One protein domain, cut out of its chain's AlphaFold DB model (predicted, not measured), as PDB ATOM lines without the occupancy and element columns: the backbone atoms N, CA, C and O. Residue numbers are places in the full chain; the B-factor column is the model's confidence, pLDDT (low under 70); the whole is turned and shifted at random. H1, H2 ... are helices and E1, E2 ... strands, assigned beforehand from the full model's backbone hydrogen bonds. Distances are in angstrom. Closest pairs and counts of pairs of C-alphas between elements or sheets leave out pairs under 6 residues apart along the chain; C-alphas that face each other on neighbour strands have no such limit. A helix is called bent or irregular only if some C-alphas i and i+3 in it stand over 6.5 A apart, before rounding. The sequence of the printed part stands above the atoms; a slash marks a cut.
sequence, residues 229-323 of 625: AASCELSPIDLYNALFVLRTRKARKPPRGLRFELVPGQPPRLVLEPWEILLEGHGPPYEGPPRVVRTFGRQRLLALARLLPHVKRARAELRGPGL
ATOM      1  N   ALA A 229     171.737 195.362 177.589       87.69
ATOM      2  CA  ALA A 229     170.959 196.430 178.232       87.69
ATOM      3  C   ALA A 229     169.688 195.897 178.873       87.69
ATOM      4  O   ALA A 229     169.036 194.990 178.354       87.69
ATOM      5  N   ALA A 230     169.250 196.609 179.908       89.75
ATOM      6  CA  ALA A 230     167.833 196.728 180.192       89.75
ATOM      7  C   ALA A 230     167.196 197.681 179.168       89.75
ATOM      8  O   ALA A 230     167.545 198.858 179.108       89.75
ATOM      9  N   SER A 231     166.270 197.179 178.355       92.88
ATOM     10  CA  SER A 231     165.510 198.004 177.411       92.88
ATOM     11  C   SER A 231     164.141 198.321 178.002       92.88
ATOM     12  O   SER A 231     163.472 197.422 178.510       92.88
ATOM     13  N   CYS A 232     163.733 199.585 177.961       94.00
ATOM     14  CA  CYS A 232     162.379 199.995 178.321       94.00
ATOM     15  C   CYS A 232     161.823 200.968 177.281       94.00
ATOM     16  O   CYS A 232     162.551 201.786 176.710       94.00
ATOM     17  N   GLU A 233     160.530 200.845 177.014       95.44
ATOM     18  CA  GLU A 233     159.807 201.687 176.071       95.44
ATOM     19  C   GLU A 233     158.980 202.720 176.837       95.44
ATOM     20  O   GLU A 233     158.359 202.420 177.851       95.44
ATOM     21  N   LEU A 234     159.012 203.953 176.349       95.19
ATOM     22  CA  LEU A 234     158.360 205.125 176.903       95.19
ATOM     23  C   LEU A 234     157.402 205.691 175.856       95.19
ATOM     24  O   LEU A 234     157.729 205.780 174.664       95.19
ATOM     25  N   SER A 235     156.237 206.126 176.316       95.50
ATOM     26  CA  SER A 235     155.286 206.838 175.473       95.50
ATOM     27  C   SER A 235     155.768 208.273 175.213       95.50
ATOM     28  O   SER A 235     156.516 208.836 176.019       95.50
ATOM     29  N   PRO A 236     155.330 208.932 174.121       96.12
ATOM     30  CA  PRO A 236     155.729 210.314 173.827       96.12
ATOM     31  C   PRO A 236     155.450 211.295 174.981       96.12
ATOM     32  O   PRO A 236     156.221 212.230 175.206       96.12
ATOM     33  N   ILE A 237     154.382 211.052 175.751       96.44
ATOM     34  CA  ILE A 237     154.018 211.859 176.922       96.44
ATOM     35  C   ILE A 237     155.043 211.751 178.062       96.44
ATOM     36  O   ILE A 237     155.308 212.741 178.741       96.44
ATOM     37  N   ASP A 238     155.681 210.592 178.234       96.00
ATOM     38  CA  ASP A 238     156.699 210.375 179.267       96.00
ATOM     39  C   ASP A 238     157.950 211.201 178.957       96.00
ATOM     40  O   ASP A 238     158.489 211.893 179.826       96.00
ATOM     41  N   LEU A 239     158.366 211.194 177.684       96.00
ATOM     42  CA  LEU A 239     159.455 212.038 177.202       96.00
ATOM     43  C   LEU A 239     159.099 213.520 177.368       96.00
ATOM     44  O   LEU A 239     159.904 214.273 177.913       96.00
ATOM     45  N   TYR A 240     157.893 213.942 176.972       97.19
ATOM     46  CA  TYR A 240     157.427 215.316 177.182       97.19
ATOM     47  C   TYR A 240     157.521 215.736 178.656       97.19
ATOM     48  O   TYR A 240     158.100 216.782 178.954       97.19
ATOM     49  N   ASN A 241     157.007 214.917 179.577       96.69
ATOM     50  CA  ASN A 241     157.008 215.205 181.011       96.69
ATOM     51  C   ASN A 241     158.434 215.328 181.558       96.69
ATOM     52  O   ASN A 241     158.740 216.275 182.290       96.69
ATOM     53  N   ALA A 242     159.335 214.428 181.147       95.81
ATOM     54  CA  ALA A 242     160.745 214.512 181.504       95.81
ATOM     55  C   ALA A 242     161.352 215.836 181.013       95.81
ATOM     56  O   ALA A 242     161.904 216.598 181.810       95.81
ATOM     57  N   LEU A 243     161.190 216.168 179.729       96.44
ATOM     58  CA  LEU A 243     161.710 217.410 179.145       96.44
ATOM     59  C   LEU A 243     161.111 218.663 179.798       96.44
ATOM     60  O   LEU A 243     161.827 219.639 180.030       96.44
ATOM     61  N   PHE A 244     159.826 218.640 180.148       96.56
ATOM     62  CA  PHE A 244     159.156 219.739 180.838       96.56
ATOM     63  C   PHE A 244     159.786 220.011 182.208       96.56
ATOM     64  O   PHE A 244     160.114 221.160 182.522       96.56
ATOM     65  N   VAL A 245     160.024 218.966 183.004       96.25
ATOM     66  CA  VAL A 245     160.702 219.086 184.303       96.25
ATOM     67  C   VAL A 245     162.131 219.607 184.127       96.25
ATOM     68  O   VAL A 245     162.538 220.530 184.833       96.25
ATOM     69  N   LEU A 246     162.882 219.065 183.161       94.25
ATOM     70  CA  LEU A 246     164.254 219.496 182.861       94.25
ATOM     71  C   LEU A 246     164.333 220.975 182.468       94.25
ATOM     72  O   LEU A 246     165.262 221.670 182.877       94.25
ATOM     73  N   ARG A 247     163.356 221.455 181.693       94.56
ATOM     74  CA  ARG A 247     163.278 222.842 181.222       94.56
ATOM     75  C   ARG A 247     162.869 223.815 182.326       94.56
ATOM     76  O   ARG A 247     163.365 224.936 182.368       94.56
ATOM     77  N   THR A 248     161.947 223.412 183.198       94.75
ATOM     78  CA  THR A 248     161.364 224.298 184.222       94.75
ATOM     79  C   THR A 248     162.167 224.338 185.517       94.75
ATOM     80  O   THR A 248     162.034 225.285 186.293       94.75
ATOM     81  N   ARG A 249     163.030 223.344 185.768       93.12
ATOM     82  CA  ARG A 249     163.808 223.246 187.006       93.12
ATOM     83  C   ARG A 249     165.309 223.203 186.739       93.12
ATOM     84  O   ARG A 249     165.818 222.374 185.991       93.12
ATOM     85  N   LYS A 250     166.061 224.042 187.457       88.12
ATOM     86  CA  LYS A 250     167.533 224.052 187.423       88.12
ATOM     87  C   LYS A 250     168.113 223.308 188.622       88.12
ATOM     88  O   LYS A 250     167.878 223.695 189.767       88.12
ATOM     89  N   ALA A 251     168.880 222.250 188.368       86.69
ATOM     90  CA  ALA A 251     169.503 221.475 189.434       86.69
ATOM     91  C   ALA A 251     170.660 222.256 190.064       86.69
ATOM     92  O   ALA A 251     171.538 222.755 189.359       86.69
ATOM     93  N   ARG A 252     170.643 222.368 191.394       83.81
ATOM     94  CA  ARG A 252     171.674 223.076 192.172       83.81
ATOM     95  C   ARG A 252     172.613 222.136 192.924       83.81
ATOM     96  O   ARG A 252     173.696 222.566 193.296       83.81
ATOM     97  N   LYS A 253     172.189 220.893 193.154       83.38
ATOM     98  CA  LYS A 253     172.922 219.875 193.907       83.38
ATOM     99  C   LYS A 253     173.002 218.576 193.089       83.38
ATOM    100  O   LYS A 253     172.089 218.343 192.291       83.38
ATOM    101  N   PRO A 254     174.067 217.778 193.241       77.25
ATOM    102  CA  PRO A 254     174.094 216.395 192.777       77.25
ATOM    103  C   PRO A 254     173.193 215.499 193.658       77.25
ATOM    104  O   PRO A 254     172.823 215.923 194.758       77.25
ATOM    105  N   PRO A 255     172.839 214.285 193.196       81.81
ATOM    106  CA  PRO A 255     173.081 213.754 191.854       81.81
ATOM    107  C   PRO A 255     172.143 214.381 190.809       81.81
ATOM    108  O   PRO A 255     170.963 214.626 191.048       81.81
ATOM    109  N   ARG A 256     172.666 214.652 189.613       86.25
ATOM    110  CA  ARG A 256     171.925 215.171 188.450       86.25
ATOM    111  C   ARG A 256     171.619 214.055 187.460       86.25
ATOM    112  O   ARG A 256     171.733 214.243 186.249       86.25
ATOM    113  N   GLY A 257     171.217 212.909 187.989       88.25
ATOM    114  CA  GLY A 257     170.888 211.728 187.216       88.25
ATOM    115  C   GLY A 257     169.444 211.692 186.733       88.25
ATOM    116  O   GLY A 257     168.587 212.499 187.109       88.25
ATOM    117  N   LEU A 258     169.202 210.720 185.869       91.12
ATOM    118  CA  LEU A 258     167.891 210.208 185.527       91.12
ATOM    119  C   LEU A 258     167.865 208.735 185.941       91.12
ATOM    120  O   LEU A 258     168.624 207.925 185.400       91.12
ATOM    121  N   ARG A 259     167.049 208.414 186.944       91.06
ATOM    122  CA  ARG A 259     166.999 207.085 187.552       91.06
ATOM    123  C   ARG A 259     165.775 206.330 187.056       91.06
ATOM    124  O   ARG A 259     164.651 206.768 187.267       91.06
ATOM    125  N   PHE A 260     166.012 205.206 186.398       92.50
ATOM    126  CA  PHE A 260     164.990 204.292 185.916       92.50
ATOM    127  C   PHE A 260     164.725 203.245 186.989       92.50
ATOM    128  O   PHE A 260     165.656 202.558 187.404       92.50
ATOM    129  N   GLU A 261     163.477 203.125 187.429       91.31
ATOM    130  CA  GLU A 261     163.010 202.048 188.303       91.31
ATOM    131  C   GLU A 261     162.217 201.066 187.432       91.31
ATOM    132  O   GLU A 261     161.120 201.378 186.962       91.31
ATOM    133  N   LEU A 262     162.801 199.898 187.158       91.69
ATOM    134  CA  LEU A 262     162.232 198.885 186.273       91.69
ATOM    135  C   LEU A 262     161.801 197.674 187.093       91.69
ATOM    136  O   LEU A 262     162.635 196.984 187.681       91.69
ATOM    137  N   VAL A 263     160.496 197.416 187.119       90.12
ATOM    138  CA  VAL A 263     159.894 196.293 187.842       90.12
ATOM    139  C   VAL A 263     159.159 195.407 186.832       90.12
ATOM    140  O   VAL A 263     158.350 195.939 186.069       90.12
ATOM    141  N   PRO A 264     159.420 194.084 186.801       90.62
ATOM    142  CA  PRO A 264     158.744 193.175 185.885       90.62
ATOM    143  C   PRO A 264     157.217 193.295 185.982       90.62
ATOM    144  O   PRO A 264     156.660 193.331 187.079       90.62
ATOM    145  N   GLY A 265     156.541 193.362 184.837       91.50
ATOM    146  CA  GLY A 265     155.083 193.470 184.752       91.50
ATOM    147  C   GLY A 265     154.511 194.854 185.086       91.50
ATOM    148  O   GLY A 265     153.296 195.024 185.031       91.50
ATOM    149  N   GLN A 266     155.348 195.853 185.387       91.44
ATOM    150  CA  GLN A 266     154.922 197.241 185.599       91.44
ATOM    151  C   GLN A 266     155.504 198.169 184.521       91.44
ATOM    152  O   GLN A 266     156.592 197.893 184.004       91.44
ATOM    153  N   PRO A 267     154.819 199.273 184.169       93.56
ATOM    154  CA  PRO A 267     155.392 200.301 183.306       93.56
ATOM    155  C   PRO A 267     156.697 200.873 183.886       93.56
ATOM    156  O   PRO A 267     156.846 200.951 185.111       93.56
ATOM    157  N   PRO A 268     157.654 201.288 183.037       93.69
ATOM    158  CA  PRO A 268     158.914 201.855 183.503       93.69
ATOM    159  C   PRO A 268     158.688 203.177 184.237       93.69
ATOM    160  O   PRO A 268     157.986 204.058 183.750       93.69
ATOM    161  N   ARG A 269     159.335 203.352 185.386       93.62
ATOM    162  CA  ARG A 269     159.277 204.596 186.160       93.62
ATOM    163  C   ARG A 269     160.545 205.406 185.992       93.62
ATOM    164  O   ARG A 269     161.646 204.853 185.935       93.62
ATOM    165  N   LEU A 270     160.391 206.725 185.964       94.50
ATOM    166  CA  LEU A 270     161.488 207.658 185.757       94.50
ATOM    167  C   LEU A 270     161.566 208.673 186.892       94.50
ATOM    168  O   LEU A 270     160.653 209.468 187.084       94.50
ATOM    169  N   VAL A 271     162.680 208.699 187.616       92.81
ATOM    170  CA  VAL A 271     162.921 209.659 188.694       92.81
ATOM    171  C   VAL A 271     163.942 210.701 188.250       92.81
ATOM    172  O   VAL A 271     165.078 210.377 187.885       92.81
ATOM    173  N   LEU A 272     163.545 211.974 188.293       93.75
ATOM    174  CA  LEU A 272     164.412 213.104 187.968       93.75
ATOM    175  C   LEU A 272     165.115 213.629 189.224       93.75
ATOM    176  O   LEU A 272     164.540 214.361 190.036       93.75
ATOM    177  N   GLU A 273     166.399 213.300 189.346       90.31
ATOM    178  CA  GLU A 273     167.268 213.746 190.437       90.31
ATOM    179  C   GLU A 273     167.839 215.150 190.137       90.31
ATOM    180  O   GLU A 273     168.079 215.490 188.971       90.31
ATOM    181  N   PRO A 274     168.063 216.020 191.142       89.06
ATOM    182  CA  PRO A 274     168.012 215.759 192.587       89.06
ATOM    183  C   PRO A 274     166.636 216.036 193.216       89.06
ATOM    184  O   PRO A 274     166.519 216.119 194.432       89.06
ATOM    185  N   TRP A 275     165.604 216.300 192.411       90.56
ATOM    186  CA  TRP A 275     164.300 216.717 192.937       90.56
ATOM    187  C   TRP A 275     163.442 215.553 193.424       90.56
ATOM    188  O   TRP A 275     162.389 215.811 193.997       90.56
ATOM    189  N   GLU A 276     163.863 214.318 193.140       88.38
ATOM    190  CA  GLU A 276     163.112 213.092 193.426       88.38
ATOM    191  C   GLU A 276     161.686 213.142 192.848       88.38
ATOM    192  O   GLU A 276     160.730 212.646 193.437       88.38
ATOM    193  N   ILE A 277     161.534 213.765 191.671       91.88
ATOM    194  CA  ILE A 277     160.254 213.804 190.954       91.88
ATOM    195  C   ILE A 277     160.101 212.492 190.206       91.88
ATOM    196  O   ILE A 277     160.840 212.241 189.253       91.88
ATOM    197  N   LEU A 278     159.131 211.698 190.634       92.69
ATOM    198  CA  LEU A 278     158.707 210.487 189.957       92.69
ATOM    199  C   LEU A 278     157.772 210.826 188.792       92.69
ATOM    200  O   LEU A 278     156.798 211.558 188.959       92.69
ATOM    201  N   LEU A 279     158.065 210.259 187.629       93.31
ATOM    202  CA  LEU A 279     157.162 210.164 186.495       93.31
ATOM    203  C   LEU A 279     156.791 208.692 186.310       93.31
ATOM    204  O   LEU A 279     157.665 207.852 186.070       93.31
ATOM    205  N   GLU A 280     155.502 208.395 186.434       92.00
ATOM    206  CA  GLU A 280     154.949 207.098 186.044       92.00
ATOM    207  C   GLU A 280     154.987 206.990 184.517       92.00
ATOM    208  O   GLU A 280     154.565 207.916 183.817       92.00
ATOM    209  N   GLY A 281     155.531 205.886 184.008       91.31
ATOM    210  CA  GLY A 281     155.572 205.634 182.576       91.31
ATOM    211  C   GLY A 281     154.229 205.168 182.043       91.31
ATOM    212  O   GLY A 281     153.483 204.451 182.709       91.31
ATOM    213  N   HIS A 282     153.962 205.530 180.797       94.06
ATOM    214  CA  HIS A 282     152.785 205.118 180.038       94.06
ATOM    215  C   HIS A 282     153.176 204.204 178.868       94.06
ATOM    216  O   HIS A 282     152.407 204.041 177.920       94.06
ATOM    217  N   GLY A 283     154.400 203.671 178.880       91.06
ATOM    218  CA  GLY A 283     154.861 202.638 177.956       91.06
ATOM    219  C   GLY A 283     154.394 201.231 178.358       91.06
ATOM    220  O   GLY A 283     153.746 201.061 179.395       91.06
ATOM    221  N   PRO A 284     154.718 200.205 177.552       94.25
ATOM    222  CA  PRO A 284     154.391 198.822 177.877       94.25
ATOM    223  C   PRO A 284     155.085 198.361 179.174       94.25
ATOM    224  O   PRO A 284     156.155 198.877 179.521       94.25
ATOM    225  N   PRO A 285     154.507 197.372 179.884       94.75
ATOM    226  CA  PRO A 285     155.142 196.770 181.047       94.75
ATOM    227  C   PRO A 285     156.548 196.252 180.743       94.75
ATOM    228  O   PRO A 285     156.805 195.676 179.689       94.75
ATOM    229  N   TYR A 286     157.466 196.442 181.685       94.12
ATOM    230  CA  TYR A 286     158.826 195.944 181.568       94.12
ATOM    231  C   TYR A 286     158.876 194.420 181.756       94.12
ATOM    232  O   TYR A 286     158.308 193.891 182.706       94.12
ATOM    233  N   GLU A 287     159.578 193.707 180.872       91.75
ATOM    234  CA  GLU A 287     159.646 192.231 180.882       91.75
ATOM    235  C   GLU A 287     160.956 191.674 181.468       91.75
ATOM    236  O   GLU A 287     161.075 190.479 181.723       91.75
ATOM    237  N   GLY A 288     161.967 192.524 181.667       88.12
ATOM    238  CA  GLY A 288     163.268 192.097 182.181       88.12
ATOM    239  C   GLY A 288     163.299 191.923 183.706       88.12
ATOM    240  O   GLY A 288     162.330 192.246 184.390       88.12
ATOM    241  N   PRO A 289     164.430 191.459 184.269       85.56
ATOM    242  CA  PRO A 289     164.608 191.336 185.714       85.56
ATOM    243  C   PRO A 289     164.590 192.708 186.409       85.56
ATOM    244  O   PRO A 289     165.046 193.688 185.810       85.56
ATOM    245  N   PRO A 290     164.123 192.784 187.669       85.25
ATOM    246  CA  PRO A 290     163.988 194.041 188.398       85.25
ATOM    247  C   PRO A 290     165.333 194.755 188.521       85.25
ATOM    248  O   PRO A 290     166.315 194.161 188.964       85.25
ATOM    249  N   ARG A 291     165.382 196.027 188.114       86.94
ATOM    250  CA  ARG A 291     166.623 196.810 188.057       86.94
ATOM    251  C   ARG A 291     166.374 198.288 188.320       86.94
ATOM    252  O   ARG A 291     165.385 198.854 187.857       86.94
ATOM    253  N   VAL A 292     167.324 198.927 188.997       87.19
ATOM    254  CA  VAL A 292     167.405 200.386 189.075       87.19
ATOM    255  C   VAL A 292     168.641 200.839 188.320       87.19
ATOM    256  O   VAL A 292     169.751 200.433 188.644       87.19
ATOM    257  N   VAL A 293     168.462 201.687 187.307       86.00
ATOM    258  CA  VAL A 293     169.587 202.196 186.515       86.00
ATOM    259  C   VAL A 293     169.615 203.709 186.566       86.00
ATOM    260  O   VAL A 293     168.681 204.382 186.134       86.00
ATOM    261  N   ARG A 294     170.715 204.261 187.073       86.56
ATOM    262  CA  ARG A 294     170.969 205.699 187.047       86.56
ATOM    263  C   ARG A 294     171.810 206.052 185.830       86.56
ATOM    264  O   ARG A 294     172.892 205.508 185.633       86.56
ATOM    265  N   THR A 295     171.306 206.995 185.048       87.56
ATOM    266  CA  THR A 295     171.966 207.541 183.861       87.56
ATOM    267  C   THR A 295     172.273 209.021 184.058       87.56
ATOM    268  O   THR A 295     171.651 209.693 184.886       87.56
ATOM    269  N   PHE A 296     173.229 209.546 183.295       84.00
ATOM    270  CA  PHE A 296     173.658 210.944 183.359       84.00
ATOM    271  C   PHE A 296     173.542 211.612 181.983       84.00
ATOM    272  O   PHE A 296     173.027 211.023 181.036       84.00
ATOM    273  N   GLY A 297     173.916 212.891 181.877       82.31
ATOM    274  CA  GLY A 297     173.782 213.637 180.616       82.31
ATOM    275  C   GLY A 297     172.345 214.060 180.269       82.31
ATOM    276  O   GLY A 297     172.101 214.551 179.168       82.31
ATOM    277  N   ARG A 298     171.391 213.948 181.210       88.69
ATOM    278  CA  ARG A 298     169.956 214.238 180.999       88.69
ATOM    279  C   ARG A 298     169.651 215.609 180.391       88.69
ATOM    280  O   ARG A 298     168.644 215.758 179.716       88.69
ATOM    281  N   GLN A 299     170.504 216.614 180.610       87.94
ATOM    282  CA  GLN A 299     170.312 217.953 180.036       87.94
ATOM    283  C   GLN A 299     170.327 217.943 178.505       87.94
ATOM    284  O   GLN A 299     169.613 218.724 177.880       87.94
ATOM    285  N   ARG A 300     171.075 217.019 177.895       90.38
ATOM    286  CA  ARG A 300     171.164 216.907 176.439       90.38
ATOM    287  C   ARG A 300     169.865 216.403 175.801       90.38
ATOM    288  O   ARG A 300     169.630 216.659 174.625       90.38
ATOM    289  N   LEU A 301     168.972 215.795 176.587       93.69
ATOM    290  CA  LEU A 301     167.635 215.414 176.123       93.69
ATOM    291  C   LEU A 301     166.797 216.629 175.702       93.69
ATOM    292  O   LEU A 301     165.908 216.484 174.871       93.69
ATOM    293  N   LEU A 302     167.091 217.841 176.194       94.38
ATOM    294  CA  LEU A 302     166.382 219.055 175.768       94.38
ATOM    295  C   LEU A 302     166.523 219.340 174.263       94.38
ATOM    296  O   LEU A 302     165.609 219.927 173.687       94.38
ATOM    297  N   ALA A 303     167.594 218.870 173.612       94.06
ATOM    298  CA  ALA A 303     167.744 218.958 172.156       94.06
ATOM    299  C   ALA A 303     166.658 218.165 171.397       94.06
ATOM    300  O   ALA A 303     166.363 218.456 170.242       94.06
ATOM    301  N   LEU A 304     166.014 217.199 172.060       95.56
ATOM    302  CA  LEU A 304     164.959 216.355 171.494       95.56
ATOM    303  C   LEU A 304     163.576 217.014 171.542       95.56
ATOM    304  O   LEU A 304     162.641 216.505 170.930       95.56
ATOM    305  N   ALA A 305     163.416 218.141 172.248       96.19
ATOM    306  CA  ALA A 305     162.109 218.767 172.468       96.19
ATOM    307  C   ALA A 305     161.373 219.096 171.162       96.19
ATOM    308  O   ALA A 305     160.153 218.964 171.086       96.19
ATOM    309  N   ARG A 306     162.117 219.469 170.117       95.31
ATOM    310  CA  ARG A 306     161.555 219.778 168.799       95.31
ATOM    311  C   ARG A 306     160.931 218.567 168.103       95.31
ATOM    312  O   ARG A 306     160.035 218.730 167.286       95.31
ATOM    313  N   LEU A 307     161.382 217.361 168.437       97.69
ATOM    314  CA  LEU A 307     160.919 216.128 167.808       97.69
ATOM    315  C   LEU A 307     159.612 215.606 168.393       97.69
ATOM    316  O   LEU A 307     158.982 214.771 167.756       97.69
ATOM    317  N   LEU A 308     159.183 216.092 169.562       97.06
ATOM    318  CA  LEU A 308     157.991 215.600 170.263       97.06
ATOM    319  C   LEU A 308     156.733 215.445 169.381       97.06
ATOM    320  O   LEU A 308     156.072 214.421 169.535       97.06
ATOM    321  N   PRO A 309     156.401 216.361 168.443       96.62
ATOM    322  CA  PRO A 309     155.243 216.185 167.555       96.62
ATOM    323  C   PRO A 309     155.344 214.968 166.621       96.62
ATOM    324  O   PRO A 309     154.329 214.451 166.159       96.62
ATOM    325  N   HIS A 310     156.567 214.516 166.340       97.75
ATOM    326  CA  HIS A 310     156.872 213.426 165.414       97.75
ATOM    327  C   HIS A 310     157.071 212.080 166.122       97.75
ATOM    328  O   HIS A 310     156.900 211.036 165.495       97.75
ATOM    329  N   VAL A 311     157.409 212.088 167.418       98.00
ATOM    330  CA  VAL A 311     157.700 210.871 168.192       98.00
ATOM    331  C   VAL A 311     156.467 209.975 168.269       98.00
ATOM    332  O   VAL A 311     155.436 210.342 168.827       98.00
ATOM    333  N   LYS A 312     156.600 208.759 167.741       96.88
ATOM    334  CA  LYS A 312     155.632 207.669 167.908       96.88
ATOM    335  C   LYS A 312     155.955 206.830 169.134       96.88
ATOM    336  O   LYS A 312     155.049 206.388 169.830       96.88
ATOM    337  N   ARG A 313     157.248 206.646 169.403       96.31
ATOM    338  CA  ARG A 313     157.766 205.806 170.482       96.31
ATOM    339  C   ARG A 313     159.158 206.268 170.887       96.31
ATOM    340  O   ARG A 313     159.959 206.624 170.023       96.31
ATOM    341  N   ALA A 314     159.464 206.214 172.177       97.12
ATOM    342  CA  ALA A 314     160.818 206.390 172.686       97.12
ATOM    343  C   ALA A 314     161.278 205.099 173.368       97.12
ATOM    344  O   ALA A 314     160.528 204.486 174.115       97.12
ATOM    345  N   ARG A 315     162.514 204.671 173.133       96.62
ATOM    346  CA  ARG A 315     163.116 203.510 173.798       96.62
ATOM    347  C   ARG A 315     164.419 203.921 174.456       96.62
ATOM    348  O   ARG A 315     165.260 204.533 173.803       96.62
ATOM    349  N   ALA A 316     164.591 203.569 175.723       95.56
ATOM    350  CA  ALA A 316     165.847 203.733 176.441       95.56
ATOM    351  C   ALA A 316     166.521 202.364 176.605       95.56
ATOM    352  O   ALA A 316     165.964 201.449 177.211       95.56
ATOM    353  N   GLU A 317     167.725 202.226 176.056       94.62
ATOM    354  CA  GLU A 317     168.598 201.064 176.222       94.62
ATOM    355  C   GLU A 317     169.657 201.411 177.277       94.62
ATOM    356  O   GLU A 317     170.568 202.213 177.047       94.62
ATOM    357  N   LEU A 318     169.496 200.823 178.458       90.75
ATOM    358  CA  LEU A 318     170.245 201.131 179.667       90.75
ATOM    359  C   LEU A 318     171.347 200.088 179.853       90.75
ATOM    360  O   LEU A 318     171.069 198.957 180.256       90.75
ATOM    361  N   ARG A 319     172.595 200.463 179.544       83.94
ATOM    362  CA  ARG A 319     173.741 199.547 179.625       83.94
ATOM    363  C   ARG A 319     174.267 199.346 181.031       83.94
ATOM    364  O   ARG A 319     175.058 198.435 181.170       83.94
ATOM    365  N   GLY A 320     173.876 200.176 182.007       73.94
ATOM    366  CA  GLY A 320     174.323 200.065 183.396       73.94
ATOM    367  C   GLY A 320     174.608 201.359 184.136       73.94
ATOM    368  O   GLY A 320     174.679 202.418 183.510       73.94
ATOM    369  N   PRO A 321     174.841 201.284 185.459       68.12
ATOM    370  CA  PRO A 321     175.366 202.405 186.231       68.12
ATOM    371  C   PRO A 321     176.716 202.878 185.670       68.12
ATOM    372  O   PRO A 321     177.649 202.091 185.531       68.12
ATOM    373  N   GLY A 322     176.823 204.164 185.325       68.69
ATOM    374  CA  GLY A 322     178.056 204.752 184.775       68.69
ATOM    375  C   GLY A 322     178.414 204.310 183.347       68.69
ATOM    376  O   GLY A 322     179.408 204.782 182.792       68.69
ATOM    377  N   LEU A 323     177.603 203.444 182.729       77.06
ATOM    378  CA  LEU A 323     177.705 203.072 181.319       77.06
ATOM    379  C   LEU A 323     176.776 203.946 180.457       77.06
ATOM    380  O   LEU A 323     175.883 204.616 180.983       77.06
TER     381      LEU A 323
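AT A GLANCE: This is residues 229 to 323 of the 625 residues of the protein "SWIM-type domain-containing protein" of Sorangium cellulosum (UniProt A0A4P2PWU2). A twisted four-stranded sheet, E4 E3 E2 E5, has the long helix H1 over one face, above E4 and E3, and on that same side a separate two-stranded ribbon, E1 and E6, whose strands run crosswise to those of the sheet. H2 packs on H1 off the sheet, and no named element covers the sheet's other face. The printed part has 95 residues, with two named helices and six named strands in the order E1 H1 E2 E3 E4 E5 H2 E6; both sheets are antiparallel and the class is mixed, helices and strands. The whole is compact, with a radius of gyration of the C-alphas of 12.6 A, and rounded, spanning 33 by 31 by 21 A.

IN THESE COORDINATES: The larger sheet holds E2, residues 258 to 262, E3, residues 269 to 272, E4, residues 277 to 280, and E5, residues 291 to 295. H1, residues 236 to 248, is 18.3 A long and begins at C-alpha 236 (155.729, 210.314, 173.827). H2, residues 298 to 307, is 16.1 A long and irregular: C-alphas 303 and 306 are 7.1 A apart. E1, residues 230 to 234, begins at C-alpha 230 (167.833, 196.728, 180.192). E6, residues 313 to 318, is 16.2 A long and ends at C-alpha 318 (170.245, 201.131, 179.667).

HOW THE PARTS SIT: E2, E3 and E4 form a meander, each strand the antiparallel neighbour of the one before. With E5, the antiparallel neighbour of E2, they make a Greek key. N 260 and O 293 are 2.8 A apart between E2 and E5, N 271 and O 259 2.8 A in the hairpin of E2 and E3, and N 279 and O 270 2.8 A in the hairpin of E3 and E4. H1 is on this sheet at a height of 10.1 A, in two layers, a helix on one face of a sheet; it runs along the strands, at 7 degrees to E3 on the local plane. Its closest C-alphas to E4 are those of Asp 238 and Leu 279, 7.2 A. H2 is not on the sheet. H2 touches H1 at a steep tilt of 58 degrees, opposite ways, closest at the C-alphas of Leu 243 and Leu 302, 6.0 A. E1 and E6 are antiparallel, with N 234 and O 314 at 2.8 A. The closest C-alphas of E5 and E6 are those of Val 293 and Leu 318, 7.0 A. E1 and E2 are near each other. In H1 every O i to N i+4 pair is within hydrogen-bond range; in H2 0 of 6 are, and 6 of 7 O i to N i+3 pairs.

THE WHOLE: The two C-alphas farthest apart are those of Arg 252 and Glu 287, 35.0 A. The printed part has no cut and no long link. The mean pLDDT of the printed part is 91.1, and residues 321 to 322 are under 70.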